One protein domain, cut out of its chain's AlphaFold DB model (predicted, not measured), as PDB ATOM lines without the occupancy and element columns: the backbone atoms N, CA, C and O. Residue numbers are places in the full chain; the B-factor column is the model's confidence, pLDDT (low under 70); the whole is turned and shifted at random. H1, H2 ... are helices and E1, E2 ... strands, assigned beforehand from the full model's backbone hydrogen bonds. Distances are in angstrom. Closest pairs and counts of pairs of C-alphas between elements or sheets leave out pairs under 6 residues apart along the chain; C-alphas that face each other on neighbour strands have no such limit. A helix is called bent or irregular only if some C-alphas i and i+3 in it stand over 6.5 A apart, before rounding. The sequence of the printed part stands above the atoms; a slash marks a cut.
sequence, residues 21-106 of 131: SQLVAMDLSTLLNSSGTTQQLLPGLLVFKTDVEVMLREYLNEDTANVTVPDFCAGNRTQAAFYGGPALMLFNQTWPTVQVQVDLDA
ATOM      1  N   SER A  21     -41.114  54.325 -38.785       80.56
ATOM      2  CA  SER A  21     -42.328  55.149 -38.888       80.56
ATOM      3  C   SER A  21     -42.730  55.456 -40.338       80.56
ATOM      4  O   SER A  21     -43.883  55.267 -40.730       80.56
ATOM      5  N   GLN A  22     -41.766  55.872 -41.162       80.19
ATOM      6  CA  GLN A  22     -41.956  56.188 -42.576       80.19
ATOM      7  C   GLN A  22     -42.255  54.929 -43.395       80.19
ATOM      8  O   GLN A  22     -43.082  54.969 -44.301       80.19
ATOM      9  N   LEU A  23     -41.618  53.801 -43.058       77.44
ATOM     10  CA  LEU A  23     -41.863  52.512 -43.703       77.44
ATOM     11  C   LEU A  23     -43.300  52.042 -43.442       77.44
ATOM     12  O   LEU A  23     -43.983  51.652 -44.385       77.44
ATOM     13  N   VAL A  24     -43.783  52.153 -42.197       78.38
ATOM     14  CA  VAL A  24     -45.176  51.856 -41.810       78.38
ATOM     15  C   VAL A  24     -46.175  52.784 -42.511       78.38
ATOM     16  O   VAL A  24     -47.234  52.319 -42.928       78.38
ATOM     17  N   ALA A  25     -45.835  54.065 -42.674       82.12
ATOM     18  CA  ALA A  25     -46.686  55.067 -43.319       82.12
ATOM     19  C   ALA A  25     -46.716  54.998 -44.861       82.12
ATOM     20  O   ALA A  25     -47.561  55.653 -45.475       82.12
ATOM     21  N   MET A  26     -45.822  54.240 -45.508       76.50
ATOM     22  CA  MET A  26     -45.840  54.083 -46.965       76.50
ATOM     23  C   MET A  26     -47.000  53.208 -47.441       76.50
ATOM     24  O   MET A  26     -47.258  52.135 -46.897       76.50
ATOM     25  N   ASP A  27     -47.616  53.610 -48.553       73.88
ATOM     26  CA  ASP A  27     -48.572  52.782 -49.288       73.88
ATOM     27  C   ASP A  27     -47.839  51.731 -50.146       73.88
ATOM     28  O   ASP A  27     -47.732  51.823 -51.373       73.88
ATOM     29  N   LEU A  28     -47.318  50.700 -49.478       69.44
ATOM     30  CA  LEU A  28     -46.723  49.534 -50.136       69.44
ATOM     31  C   LEU A  28     -47.738  48.748 -50.983       69.44
ATOM     32  O   LEU A  28     -47.328  47.999 -51.870       69.44
ATOM     33  N   SER A  29     -49.040  48.942 -50.754       71.81
ATOM     34  CA  SER A  29     -50.109  48.325 -51.541       71.81
ATOM     35  C   SER A  29     -50.051  48.826 -52.991       71.81
ATOM     36  O   SER A  29     -49.930  48.024 -53.920       71.81
ATOM     37  N   THR A  30     -49.958  50.147 -53.189       74.19
ATOM     38  CA  THR A  30     -49.809  50.762 -54.519       74.19
ATOM     39  C   THR A  30     -48.462  50.450 -55.169       74.19
ATOM     40  O   THR A  30     -48.426  50.140 -56.360       74.19
ATOM     41  N   LEU A  31     -47.362  50.458 -54.404       73.31
ATOM     42  CA  LEU A  31     -46.022  50.169 -54.931       73.31
ATOM     43  C   LEU A  31     -45.891  48.722 -55.439       73.31
ATOM     44  O   LEU A  31     -45.236  48.477 -56.451       73.31
ATOM     45  N   LEU A  32     -46.509  47.769 -54.737       76.88
ATOM     46  CA  LEU A  32     -46.458  46.339 -55.055       76.88
ATOM     47  C   LEU A  32     -47.670  45.854 -55.871       76.88
ATOM     48  O   LEU A  32     -47.783  44.657 -56.130       76.88
ATOM     49  N   ASN A  33     -48.569  46.762 -56.275       79.56
ATOM     50  CA  ASN A  33     -49.838  46.465 -56.951       79.56
ATOM     51  C   ASN A  33     -50.635  45.342 -56.248       79.56
ATOM     52  O   ASN A  33     -51.060  44.358 -56.856       79.56
ATOM     53  N   SER A  34     -50.798  45.489 -54.934       77.00
ATOM     54  CA  SER A  34     -51.509  44.567 -54.049       77.00
ATOM     55  C   SER A  34     -52.510  45.334 -53.181       77.00
ATOM     56  O   SER A  34     -52.448  46.553 -53.097       77.00
ATOM     57  N   SER A  35     -53.435  44.638 -52.520       80.69
ATOM     58  CA  SER A  35     -54.423  45.246 -51.612       80.69
ATOM     59  C   SER A  35     -54.060  45.123 -50.123       80.69
ATOM     60  O   SER A  35     -54.898  45.395 -49.265       80.69
ATOM     61  N   GLY A  36     -52.843  44.668 -49.803       72.69
ATOM     62  CA  GLY A  36     -52.398  44.459 -48.423       72.69
ATOM     63  C   GLY A  36     -51.910  45.745 -47.757       72.69
ATOM     64  O   GLY A  36     -51.276  46.581 -48.396       72.69
ATOM     65  N   THR A  37     -52.149  45.892 -46.455       75.56
ATOM     66  CA  THR A  37     -51.514  46.950 -45.655       75.56
ATOM     67  C   THR A  37     -50.030  46.651 -45.435       75.56
ATOM     68  O   THR A  37     -49.601  45.497 -45.488       75.56
ATOM     69  N   THR A  38     -49.228  47.662 -45.094       69.19
ATOM     70  CA  THR A  38     -47.803  47.481 -44.759       69.19
ATOM     71  C   THR A  38     -47.560  46.410 -43.691       69.19
ATOM     72  O   THR A  38     -46.624  45.627 -43.811       69.19
ATOM     73  N   GLN A  39     -48.435  46.303 -42.688       70.31
ATOM     74  CA  GLN A  39     -48.341  45.276 -41.643       70.31
ATOM     75  C   GLN A  39     -48.589  43.854 -42.180       70.31
ATOM     76  O   GLN A  39     -48.005  42.899 -41.674       70.31
ATOM     77  N   GLN A  40     -49.428  43.705 -43.210       70.38
ATOM     78  CA  GLN A  40     -49.679  42.425 -43.885       70.38
ATOM     79  C   GLN A  40     -48.576  42.077 -44.895       70.38
ATOM     80  O   GLN A  40     -48.265  40.903 -45.081       70.38
ATOM     81  N   LEU A  41     -47.987  43.087 -45.543       69.12
ATOM     82  CA  LEU A  41     -46.939  42.928 -46.555       69.12
ATOM     83  C   LEU A  41     -45.541  42.732 -45.944       69.12
ATOM     84  O   LEU A  41     -44.707  42.053 -46.539       69.12
ATOM     85  N   LEU A  42     -45.288  43.288 -44.754       73.31
ATOM     86  CA  LEU A  42     -44.023  43.195 -44.018       73.31
ATOM     87  C   LEU A  42     -44.252  42.712 -42.566       73.31
ATOM     88  O   LEU A  42     -43.953  43.444 -41.622       73.31
ATOM     89  N   PRO A  43     -44.747  41.480 -42.335       67.25
ATOM     90  CA  PRO A  43     -45.097  41.003 -40.990       67.25
ATOM     91  C   PRO A  43     -43.900  40.949 -40.023       67.25
ATOM     92  O   PRO A  43     -44.061  41.166 -38.824       67.25
ATOM     93  N   GLY A  44     -42.684  40.727 -40.537       69.88
ATOM     94  CA  GLY A  44     -41.454  40.748 -39.737       69.88
ATOM     95  C   GLY A  44     -41.035  42.139 -39.241       69.88
ATOM     96  O   GLY A  44     -40.178  42.228 -38.370       69.88
ATOM     97  N   LEU A  45     -41.632  43.222 -39.753       71.62
ATOM     98  CA  LEU A  45     -41.266  44.595 -39.392       71.62
ATOM     99  C   LEU A  45     -41.575  44.905 -37.920       71.62
ATOM    100  O   LEU A  45     -40.733  45.455 -37.214       71.62
ATOM    101  N   LEU A  46     -42.765  44.518 -37.447       72.94
ATOM    102  CA  LEU A  46     -43.167  44.696 -36.048       72.94
ATOM    103  C   LEU A  46     -42.356  43.798 -35.107       72.94
ATOM    104  O   LEU A  46     -41.922  44.267 -34.060       72.94
ATOM    105  N   VAL A  47     -42.100  42.549 -35.512       73.19
ATOM    106  CA  VAL A  47     -41.259  41.608 -34.755       73.19
ATOM    107  C   VAL A  47     -39.858  42.186 -34.566       73.19
ATOM    108  O   VAL A  47     -39.381  42.257 -33.443       73.19
ATOM    109  N   PHE A  48     -39.253  42.726 -35.628       73.12
ATOM    110  CA  PHE A  48     -37.933  43.353 -35.560       73.12
ATOM    111  C   PHE A  48     -37.875  44.548 -34.590       73.12
ATOM    112  O   PHE A  48     -36.888  44.703 -33.875       73.12
ATOM    113  N   LYS A  49     -38.933  45.369 -34.505       74.25
ATOM    114  CA  LYS A  49     -39.018  46.441 -33.494       74.25
ATOM    115  C   LYS A  49     -39.006  45.875 -32.071       74.25
ATOM    116  O   LYS A  49     -38.277  46.388 -31.226       74.25
ATOM    117  N   THR A  50     -39.781  44.820 -31.820       75.25
ATOM    118  CA  THR A  50     -39.818  44.144 -30.517       75.25
ATOM    119  C   THR A  50     -38.481  43.480 -30.179       75.25
ATOM    120  O   THR A  50     -38.014  43.627 -29.055       75.25
ATOM    121  N   ASP A  51     -37.819  42.827 -31.138       74.19
ATOM    122  CA  ASP A  51     -36.499  42.213 -30.933       74.19
ATOM    123  C   ASP A  51     -35.441  43.262 -30.543       74.19
ATOM    124  O   ASP A  51     -34.634  43.028 -29.645       74.19
ATOM    125  N   VAL A  52     -35.472  44.453 -31.159       71.25
ATOM    126  CA  VAL A  52     -34.596  45.582 -30.790       71.25
ATOM    127  C   VAL A  52     -34.900  46.092 -29.374       71.25
ATOM    128  O   VAL A  52     -33.969  46.342 -28.608       71.25
ATOM    129  N   GLU A  53     -36.174  46.213 -28.991       72.00
ATOM    130  CA  GLU A  53     -36.582  46.612 -27.633       72.00
ATOM    131  C   GLU A  53     -36.152  45.593 -26.564       72.00
ATOM    132  O   GLU A  53     -35.687  45.987 -25.492       72.00
ATOM    133  N   VAL A  54     -36.252  44.292 -26.859       73.62
ATOM    134  CA  VAL A  54     -35.783  43.209 -25.979       73.62
ATOM    135  C   VAL A  54     -34.260  43.222 -25.866       73.62
ATOM    136  O   VAL A  54     -33.745  43.278 -24.753       73.62
ATOM    137  N   MET A  55     -33.534  43.269 -26.987       71.88
ATOM    138  CA  MET A  55     -32.066  43.315 -26.997       71.88
ATOM    139  C   MET A  55     -31.521  44.517 -26.210       71.88
ATOM    140  O   MET A  55     -30.544  44.387 -25.475       71.88
ATOM    141  N   LEU A  56     -32.148  45.692 -26.331       68.88
ATOM    142  CA  LEU A  56     -31.756  46.882 -25.568       68.88
ATOM    143  C   LEU A  56     -32.039  46.727 -24.069       68.88
ATOM    144  O   LEU A  56     -31.210  47.130 -23.255       68.88
ATOM    145  N   ARG A  57     -33.167  46.114 -23.694       69.50
ATOM    146  CA  ARG A  57     -33.499  45.804 -22.294       69.50
ATOM    147  C   ARG A  57     -32.505  44.817 -21.678       69.50
ATOM    148  O   ARG A  57     -32.019  45.065 -20.579       69.50
ATOM    149  N   GLU A  58     -32.155  43.753 -22.400       69.12
ATOM    150  CA  GLU A  58     -31.133  42.781 -21.990       69.12
ATOM    151  C   GLU A  58     -29.746  43.430 -21.868       69.12
ATOM    152  O   GLU A  58     -29.059  43.226 -20.870       69.12
ATOM    153  N   TYR A  59     -29.351  44.270 -22.831       65.19
ATOM    154  CA  TYR A  59     -28.068  44.983 -22.804       65.19
ATOM    155  C   TYR A  59     -27.955  45.970 -21.631       65.19
ATOM    156  O   TYR A  59     -26.886  46.108 -21.035       65.19
ATOM    157  N   LEU A  60     -29.053  46.652 -21.290       68.06
ATOM    158  CA  LEU A  60     -29.129  47.546 -20.132       68.06
ATOM    159  C   LEU A  60     -29.219  46.788 -18.794       68.06
ATOM    160  O   LEU A  60     -28.931  47.387 -17.758       68.06
ATOM    161  N   ASN A  61     -29.557  45.491 -18.821       65.94
ATOM    162  CA  ASN A  61     -29.552  44.560 -17.685       65.94
ATOM    163  C   ASN A  61     -30.344  45.066 -16.457       65.94
ATOM    164  O   ASN A  61     -29.923  44.882 -15.316       65.94
ATOM    165  N   GLU A  62     -31.480  45.730 -16.685       60.56
ATOM    166  CA  GLU A  62     -32.268  46.386 -15.632       60.56
ATOM    167  C   GLU A  62     -33.774  46.176 -15.823       60.56
ATOM    168  O   GLU A  62     -34.412  46.787 -16.684       60.56
ATOM    169  N   ASP A  63     -34.355  45.333 -14.964       58.59
ATOM    170  CA  ASP A  63     -35.778  44.956 -14.983       58.59
ATOM    171  C   ASP A  63     -36.726  46.135 -14.695       58.59
ATOM    172  O   ASP A  63     -37.923  46.059 -14.973       58.59
ATOM    173  N   THR A  64     -36.209  47.227 -14.122       58.38
ATOM    174  CA  THR A  64     -37.011  48.385 -13.692       58.38
ATOM    175  C   THR A  64     -37.127  49.496 -14.735       58.38
ATOM    176  O   THR A  64     -37.983  50.370 -14.589       58.38
ATOM    177  N   ALA A  65     -36.307  49.473 -15.791       60.53
ATOM    178  CA  ALA A  65     -36.350  50.478 -16.847       60.53
ATOM    179  C   ALA A  65     -37.469  50.164 -17.850       60.53
ATOM    180  O   ALA A  65     -37.506  49.087 -18.462       60.53
ATOM    181  N   ASN A  66     -38.370  51.120 -18.089       66.38
ATOM    182  CA  ASN A  66     -39.275  51.004 -19.225       66.38
ATOM    183  C   ASN A  66     -38.549  51.477 -20.489       66.38
ATOM    184  O   ASN A  66     -38.450  52.672 -20.753       66.38
ATOM    185  N   VAL A  67     -38.007  50.517 -21.242       63.31
ATOM    186  CA  VAL A  67     -37.353  50.754 -22.533       63.31
ATOM    187  C   VAL A  67     -38.413  50.809 -23.628       63.31
ATOM    188  O   VAL A  67     -39.073  49.801 -23.892       63.31
ATOM    189  N   THR A  68     -38.542  51.963 -24.281       68.00
ATOM    190  CA  THR A  68     -39.399  52.144 -25.461       68.00
ATOM    191  C   THR A  68     -38.591  52.682 -26.632       68.00
ATOM    192  O   THR A  68     -37.826  53.633 -26.478       68.00
ATOM    193  N   VAL A  69     -38.789  52.103 -27.818       66.31
ATOM    194  CA  VAL A  69     -38.200  52.610 -29.062       66.31
ATOM    195  C   VAL A  69     -39.307  53.293 -29.873       66.31
ATOM    196  O   VAL A  69     -40.152  52.589 -30.433       66.31
ATOM    197  N   PRO A  70     -39.375  54.636 -29.940       65.75
ATOM    198  CA  PRO A  70     -40.401  55.327 -30.723       65.75
ATOM    199  C   PRO A  70     -40.211  55.128 -32.234       65.75
ATOM    200  O   PRO A  70     -41.183  54.889 -32.951       65.75
ATOM    201  N   ASP A  71     -38.966  55.186 -32.715       73.88
ATOM    202  CA  ASP A  71     -38.595  55.004 -34.119       73.88
ATOM    203  C   ASP A  71     -37.117  54.593 -34.239       73.88
ATOM    204  O   ASP A  71     -36.313  54.808 -33.328       73.88
ATOM    205  N   PHE A  72     -36.749  54.017 -35.380       72.00
ATOM    206  CA  PHE A  72     -35.361  53.740 -35.741       72.00
ATOM    207  C   PHE A  72     -35.174  53.764 -37.257       72.00
ATOM    208  O   PHE A  72     -36.094  53.458 -38.016       72.00
ATOM    209  N   CYS A  73     -33.967  54.087 -37.711       74.19
ATOM    210  CA  CYS A  73     -33.653  54.234 -39.130       74.19
ATOM    211  C   CYS A  73     -32.468  53.347 -39.527       74.19
ATOM    212  O   CYS A  73     -31.534  53.151 -38.744       74.19
ATOM    213  N   ALA A  74     -32.479  52.836 -40.760       70.12
ATOM    214  CA  ALA A  74     -31.303  52.187 -41.329       70.12
ATOM    215  C   ALA A  74     -30.217  53.241 -41.607       70.12
ATOM    216  O   ALA A  74     -30.416  54.162 -42.401       70.12
ATOM    217  N   GLY A  75     -29.078  53.103 -40.934       66.25
ATOM    218  CA  GLY A  75     -27.880  53.902 -41.157       66.25
ATOM    219  C   GLY A  75     -26.950  53.281 -42.204       66.25
ATOM    220  O   GLY A  75     -27.275  52.301 -42.881       66.25
ATOM    221  N   ASN A  76     -25.746  53.845 -42.318       72.94
ATOM    222  CA  ASN A  76     -24.711  53.350 -43.228       72.94
ATOM    223  C   ASN A  76     -24.408  51.862 -42.999       72.94
ATOM    224  O   ASN A  76     -24.449  51.374 -41.866       72.94
ATOM    225  N   ARG A  77     -24.048  51.146 -44.071       74.06
ATOM    226  CA  ARG A  77     -23.566  49.768 -43.936       74.06
ATOM    227  C   ARG A  77     -22.126  49.767 -43.424       74.06
ATOM    228  O   ARG A  77     -21.261  50.351 -44.072       74.06
ATOM    229  N   THR A  78     -21.858  49.085 -42.317       71.56
ATOM    230  CA  THR A  78     -20.502  48.892 -41.770       71.56
ATOM    231  C   THR A  78     -20.088  47.428 -41.851       71.56
ATOM    232  O   THR A  78     -20.931  46.530 -41.850       71.56
ATOM    233  N   GLN A  79     -18.783  47.169 -41.968       80.94
ATOM    234  CA  GLN A  79     -18.243  45.811 -41.928       80.94
ATOM    235  C   GLN A  79     -18.446  45.233 -40.522       80.94
ATOM    236  O   GLN A  79     -17.994  45.831 -39.547       80.94
ATOM    237  N   ALA A  80     -19.096  44.075 -40.413       73.75
ATOM    238  CA  ALA A  80     -19.199  43.350 -39.151       73.75
ATOM    239  C   ALA A  80     -19.212  41.836 -39.381       73.75
ATOM    240  O   ALA A  80     -19.653  41.340 -40.425       73.75
ATOM    241  N   ALA A  81     -18.730  41.105 -38.378       77.81
ATOM    242  CA  ALA A  81     -18.676  39.654 -38.386       77.81
ATOM    243  C   ALA A  81     -19.341  39.085 -37.130       77.81
ATOM    244  O   ALA A  81     -19.027  39.508 -36.020       77.81
ATOM    245  N   PHE A  82     -20.240  38.118 -37.305       74.50
ATOM    246  CA  PHE A  82     -20.888  37.404 -36.204       74.50
ATOM    247  C   PHE A  82     -21.142  35.938 -36.564       74.50
ATOM    248  O   PHE A  82     -21.216  35.574 -37.739       74.50
ATOM    249  N   TYR A  83     -21.276  35.096 -35.540       76.62
ATOM    250  CA  TYR A  83     -21.674  33.697 -35.689       76.62
ATOM    251  C   TYR A  83     -23.181  33.565 -35.486       76.62
ATOM    252  O   TYR A  83     -23.732  34.177 -34.573       76.62
ATOM    253  N   GLY A  84     -23.855  32.760 -36.307       76.56
ATOM    254  CA  GLY A  84     -25.298  32.568 -36.170       76.56
ATOM    255  C   GLY A  84     -25.859  31.380 -36.945       76.56
ATOM    256  O   GLY A  84     -25.143  30.673 -37.656       76.56
ATOM    257  N   GLY A  85     -27.173  31.193 -36.810       70.81
ATOM    258  CA  GLY A  85     -27.934  30.140 -37.482       70.81
ATOM    259  C   GLY A  85     -27.644  28.715 -36.983       70.81
ATOM    260  O   GLY A  85     -26.748  28.491 -36.160       70.81
ATOM    261  N   PRO A  86     -28.400  27.716 -37.477       49.09
ATOM    262  CA  PRO A  86     -28.081  26.313 -37.248       49.09
ATOM    263  C   PRO A  86     -26.679  26.007 -37.793       49.09
ATOM    264  O   PRO A  86     -26.343  26.426 -38.896       49.09
ATOM    265  N   ALA A  87     -25.881  25.266 -37.020       68.62
ATOM    266  CA  ALA A  87     -24.465  24.977 -37.282       68.62
ATOM    267  C   ALA A  87     -23.469  26.160 -37.168       68.62
ATOM    268  O   ALA A  87     -22.330  26.005 -37.600       68.62
ATOM    269  N   LEU A  88     -23.841  27.285 -36.526       74.69
ATOM    270  CA  LEU A  88     -22.922  28.371 -36.117       74.69
ATOM    271  C   LEU A  88     -21.978  28.842 -37.243       74.69
ATOM    272  O   LEU A  88     -20.753  28.785 -37.137       74.69
ATOM    273  N   MET A  89     -22.558  29.326 -38.339       81.31
ATOM    274  CA  MET A  89     -21.782  29.838 -39.469       81.31
ATOM    275  C   MET A  89     -21.268  31.253 -39.180       81.31
ATOM    276  O   MET A  89     -21.980  32.070 -38.597       81.31
ATOM    277  N   LEU A  90     -20.039  31.551 -39.616       79.44
ATOM    278  CA  LEU A  90     -19.486  32.906 -39.605       79.44
ATOM    279  C   LEU A  90     -20.068  33.708 -40.772       79.44
ATOM    280  O   LEU A  90     -19.797  33.397 -41.933       79.44
ATOM    281  N   PHE A  91     -20.793  34.782 -40.475       71.56
ATOM    282  CA  PHE A  91     -21.217  35.753 -41.475       71.56
ATOM    283  C   PHE A  91     -20.325  36.993 -41.381       71.56
ATOM    284  O   PHE A  91     -20.369  37.702 -40.380       71.56
ATOM    285  N   ASN A  92     -19.519  37.262 -42.411       80.38
ATOM    286  CA  ASN A  92     -18.583  38.391 -42.462       80.38
ATOM    287  C   ASN A  92     -18.824  39.220 -43.733       80.38
ATOM    288  O   ASN A  92     -18.411  38.827 -44.823       80.38
ATOM    289  N   GLN A  93     -19.533  40.340 -43.595       78.19
ATOM    290  CA  GLN A  93     -19.925  41.223 -44.699       78.19
ATOM    291  C   GLN A  93     -20.285  42.618 -44.165       78.19
ATOM    292  O   GLN A  93     -20.167  42.881 -42.966       78.19
ATOM    293  N   THR A  94     -20.727  43.529 -45.035       74.56
ATOM    294  CA  THR A  94     -21.275  44.815 -44.585       74.56
ATOM    295  C   THR A  94     -22.754  44.683 -44.237       74.56
ATOM    296  O   THR A  94     -23.540  44.138 -45.016       74.56
ATOM    297  N   TRP A  95     -23.159  45.221 -43.090       68.19
ATOM    298  CA  TRP A  95     -24.524  45.149 -42.565       68.19
ATOM    299  C   TRP A  95     -25.093  46.549 -42.369       68.19
ATOM    300  O   TRP A  95     -24.335  47.431 -41.971       68.19
ATOM    301  N   PRO A  96     -26.392  46.784 -42.638       64.19
ATOM    302  CA  PRO A  96     -27.016  48.055 -42.290       64.19
ATOM    303  C   PRO A  96     -26.920  48.266 -40.777       64.19
ATOM    304  O   PRO A  96     -27.276  47.381 -40.000       64.19
ATOM    305  N   THR A  97     -26.438  49.434 -40.359       66.31
ATOM    306  CA  THR A  97     -26.553  49.849 -38.958       66.31
ATOM    307  C   THR A  97     -27.996  50.243 -38.659       66.31
ATOM    308  O   THR A  97     -28.724  50.678 -39.551       66.31
ATOM    309  N   VAL A  98     -28.416  50.111 -37.403       66.62
ATOM    310  CA  VAL A  98     -29.700  50.643 -36.936       66.62
ATOM    311  C   VAL A  98     -29.402  51.819 -36.018       66.62
ATOM    312  O   VAL A  98     -28.705  51.664 -35.018       66.62
ATOM    313  N   GLN A  99     -29.904  52.998 -36.370       66.56
ATOM    314  CA  GLN A  99     -29.883  54.165 -35.497       66.56
ATOM    315  C   GLN A  99     -31.197  54.198 -34.727       66.56
ATOM    316  O   GLN A  99     -32.258  54.376 -35.323       66.56
ATOM    317  N   VAL A 100     -31.113  53.981 -33.416       59.78
ATOM    318  CA  VAL A 100     -32.259  53.888 -32.508       59.78
ATOM    319  C   VAL A 100     -32.213  55.076 -31.552       59.78
ATOM    320  O   VAL A 100     -31.205  55.263 -30.870       59.78
ATOM    321  N   GLN A 101     -33.292  55.857 -31.473       65.56
ATOM    322  CA  GLN A 101     -33.528  56.681 -30.287       65.56
ATOM    323  C   GLN A 101     -34.189  55.788 -29.239       65.56
ATOM    324  O   GLN A 101     -35.144  55.077 -29.548       65.56
ATOM    325  N   VAL A 102     -33.671  55.807 -28.014       60.19
ATOM    326  CA  VAL A 102     -34.206  55.016 -26.907       60.19
ATOM    327  C   VAL A 102     -34.691  55.979 -25.839       60.19
ATOM    328  O   VAL A 102     -33.883  56.688 -25.239       60.19
ATOM    329  N   ASP A 103     -35.999  55.990 -25.608       62.78
ATOM    330  CA  ASP A 103     -36.583  56.720 -24.490       62.78
ATOM    331  C   ASP A 103     -36.618  55.771 -23.283       62.78
ATOM    332  O   ASP A 103     -37.035  54.611 -23.392       62.78
ATOM    333  N   LEU A 104     -36.089  56.244 -22.153       60.44
ATOM    334  CA  LEU A 104     -35.786  55.434 -20.975       60.44
ATOM    335  C   LEU A 104     -36.427  56.061 -19.733       60.44
ATOM    336  O   LEU A 104     -35.862  56.972 -19.126       60.44
ATOM    337  N   ASP A 105     -37.594  55.546 -19.349       61.75
ATOM    338  CA  ASP A 105     -38.248  55.907 -18.090       61.75
ATOM    339  C   ASP A 105     -37.622  55.107 -16.942       61.75
ATOM    340  O   ASP A 105     -37.720  53.875 -16.892       61.75
ATOM    341  N   ALA A 106     -36.952  55.810 -16.025       57.94
ATOM    342  CA  ALA A 106     -36.164  55.194 -14.967       57.94
ATOM    343  C   ALA A 106     -36.030  56.052 -13.701       57.94
ATOM    344  O   ALA A 106     -36.209  57.270 -13.694       57.94
TER     345      ALA A 106
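AT A GLANCE: This is residues 21 to 106 of the 131 residues of an uncharacterized protein of Haematococcus lacustris (UniProt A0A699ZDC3). This is an open, loosely joined model: one long helix, H4, has a loose cluster of three short helices, H1 to H3, beyond its first end, and a long strand hairpin, E2 and E3, bent into an L that stands off from H4, with its tip, residues 84 to 89, sticking out free. Next to the later part of H4, the short strands E1 and E4 pair as a small second sheet, and E3 runs on into E4. The printed part has 86 residues, with four named helices followed by four named strands, H1 H2 H3 H4 E1 E2 E3 E4; each sheet has two antiparallel strands, E1 - E4 and E2 - E3, and the class is mixed, helices and strands. The whole is loose, with a radius of gyration of the C-alphas of 16.0 A, and spans 43 by 37 by 26 A.

IN THESE COORDINATES: Find C-alpha 21 at (-42.328, 55.149, -38.888), where H1, residues 21 to 25, begins. Next come H2, residues 28 to 31, and H3, residues 38 to 41. At C-alpha 44, (-41.454, 40.748, -39.737), begins H4, residues 44 to 60, 24.1 A long. E1 is residues 66 to 68. E2, residues 72 to 84, covers 23.4 A and bends by 100 degrees at residue 76; E3, residues 89 to 100, covers 27.1 A and bends by 78 degrees at residue 93. E4, residues 103 to 105, ends at C-alpha 105, (-38.248, 55.907, -18.090).

HOW THE PARTS SIT: Start at H1, which touches H3, the closest C-alphas being those of Val 24 and Thr 38, 5.9 A apart. H2 and H3 only just touch, with 3 pairs of C-alphas within 8 A, the closest being Leu 28 and Thr 38 at 5.9 A. H3 and H4 are close but not clearly touching, with the C-alphas of Gln 39 and Leu 45 closest at 7.5 A. In H1 and H4 every O i to N i+4 pair is within hydrogen-bond range; H2 and H3 are too short for such a pair. Look next at H4 and E1, whose closest C-alphas, Arg 57 and Val 67, are 6.3 A apart. E1 and E4 are antiparallel at 164 degrees, with N 66 and O 105 at 3.1 A. In the hairpin of E2 and E3, antiparallel at 157 degrees, N 75 and O 97 are 2.8 A apart and N 91 and O 82 2.9 A. H4 and E2 are only just apart, at 8.5 A; H4 and E3 are apart.

THE WHOLE: The two C-alphas farthest apart, Asn 33 and Thr 64, are 45.2 A from each other. The printed part has no cut and no long link. The mean pLDDT of the printed part is 70.8, and 35 residues are under 70, among them residues 56 to 70 and 95 to 106.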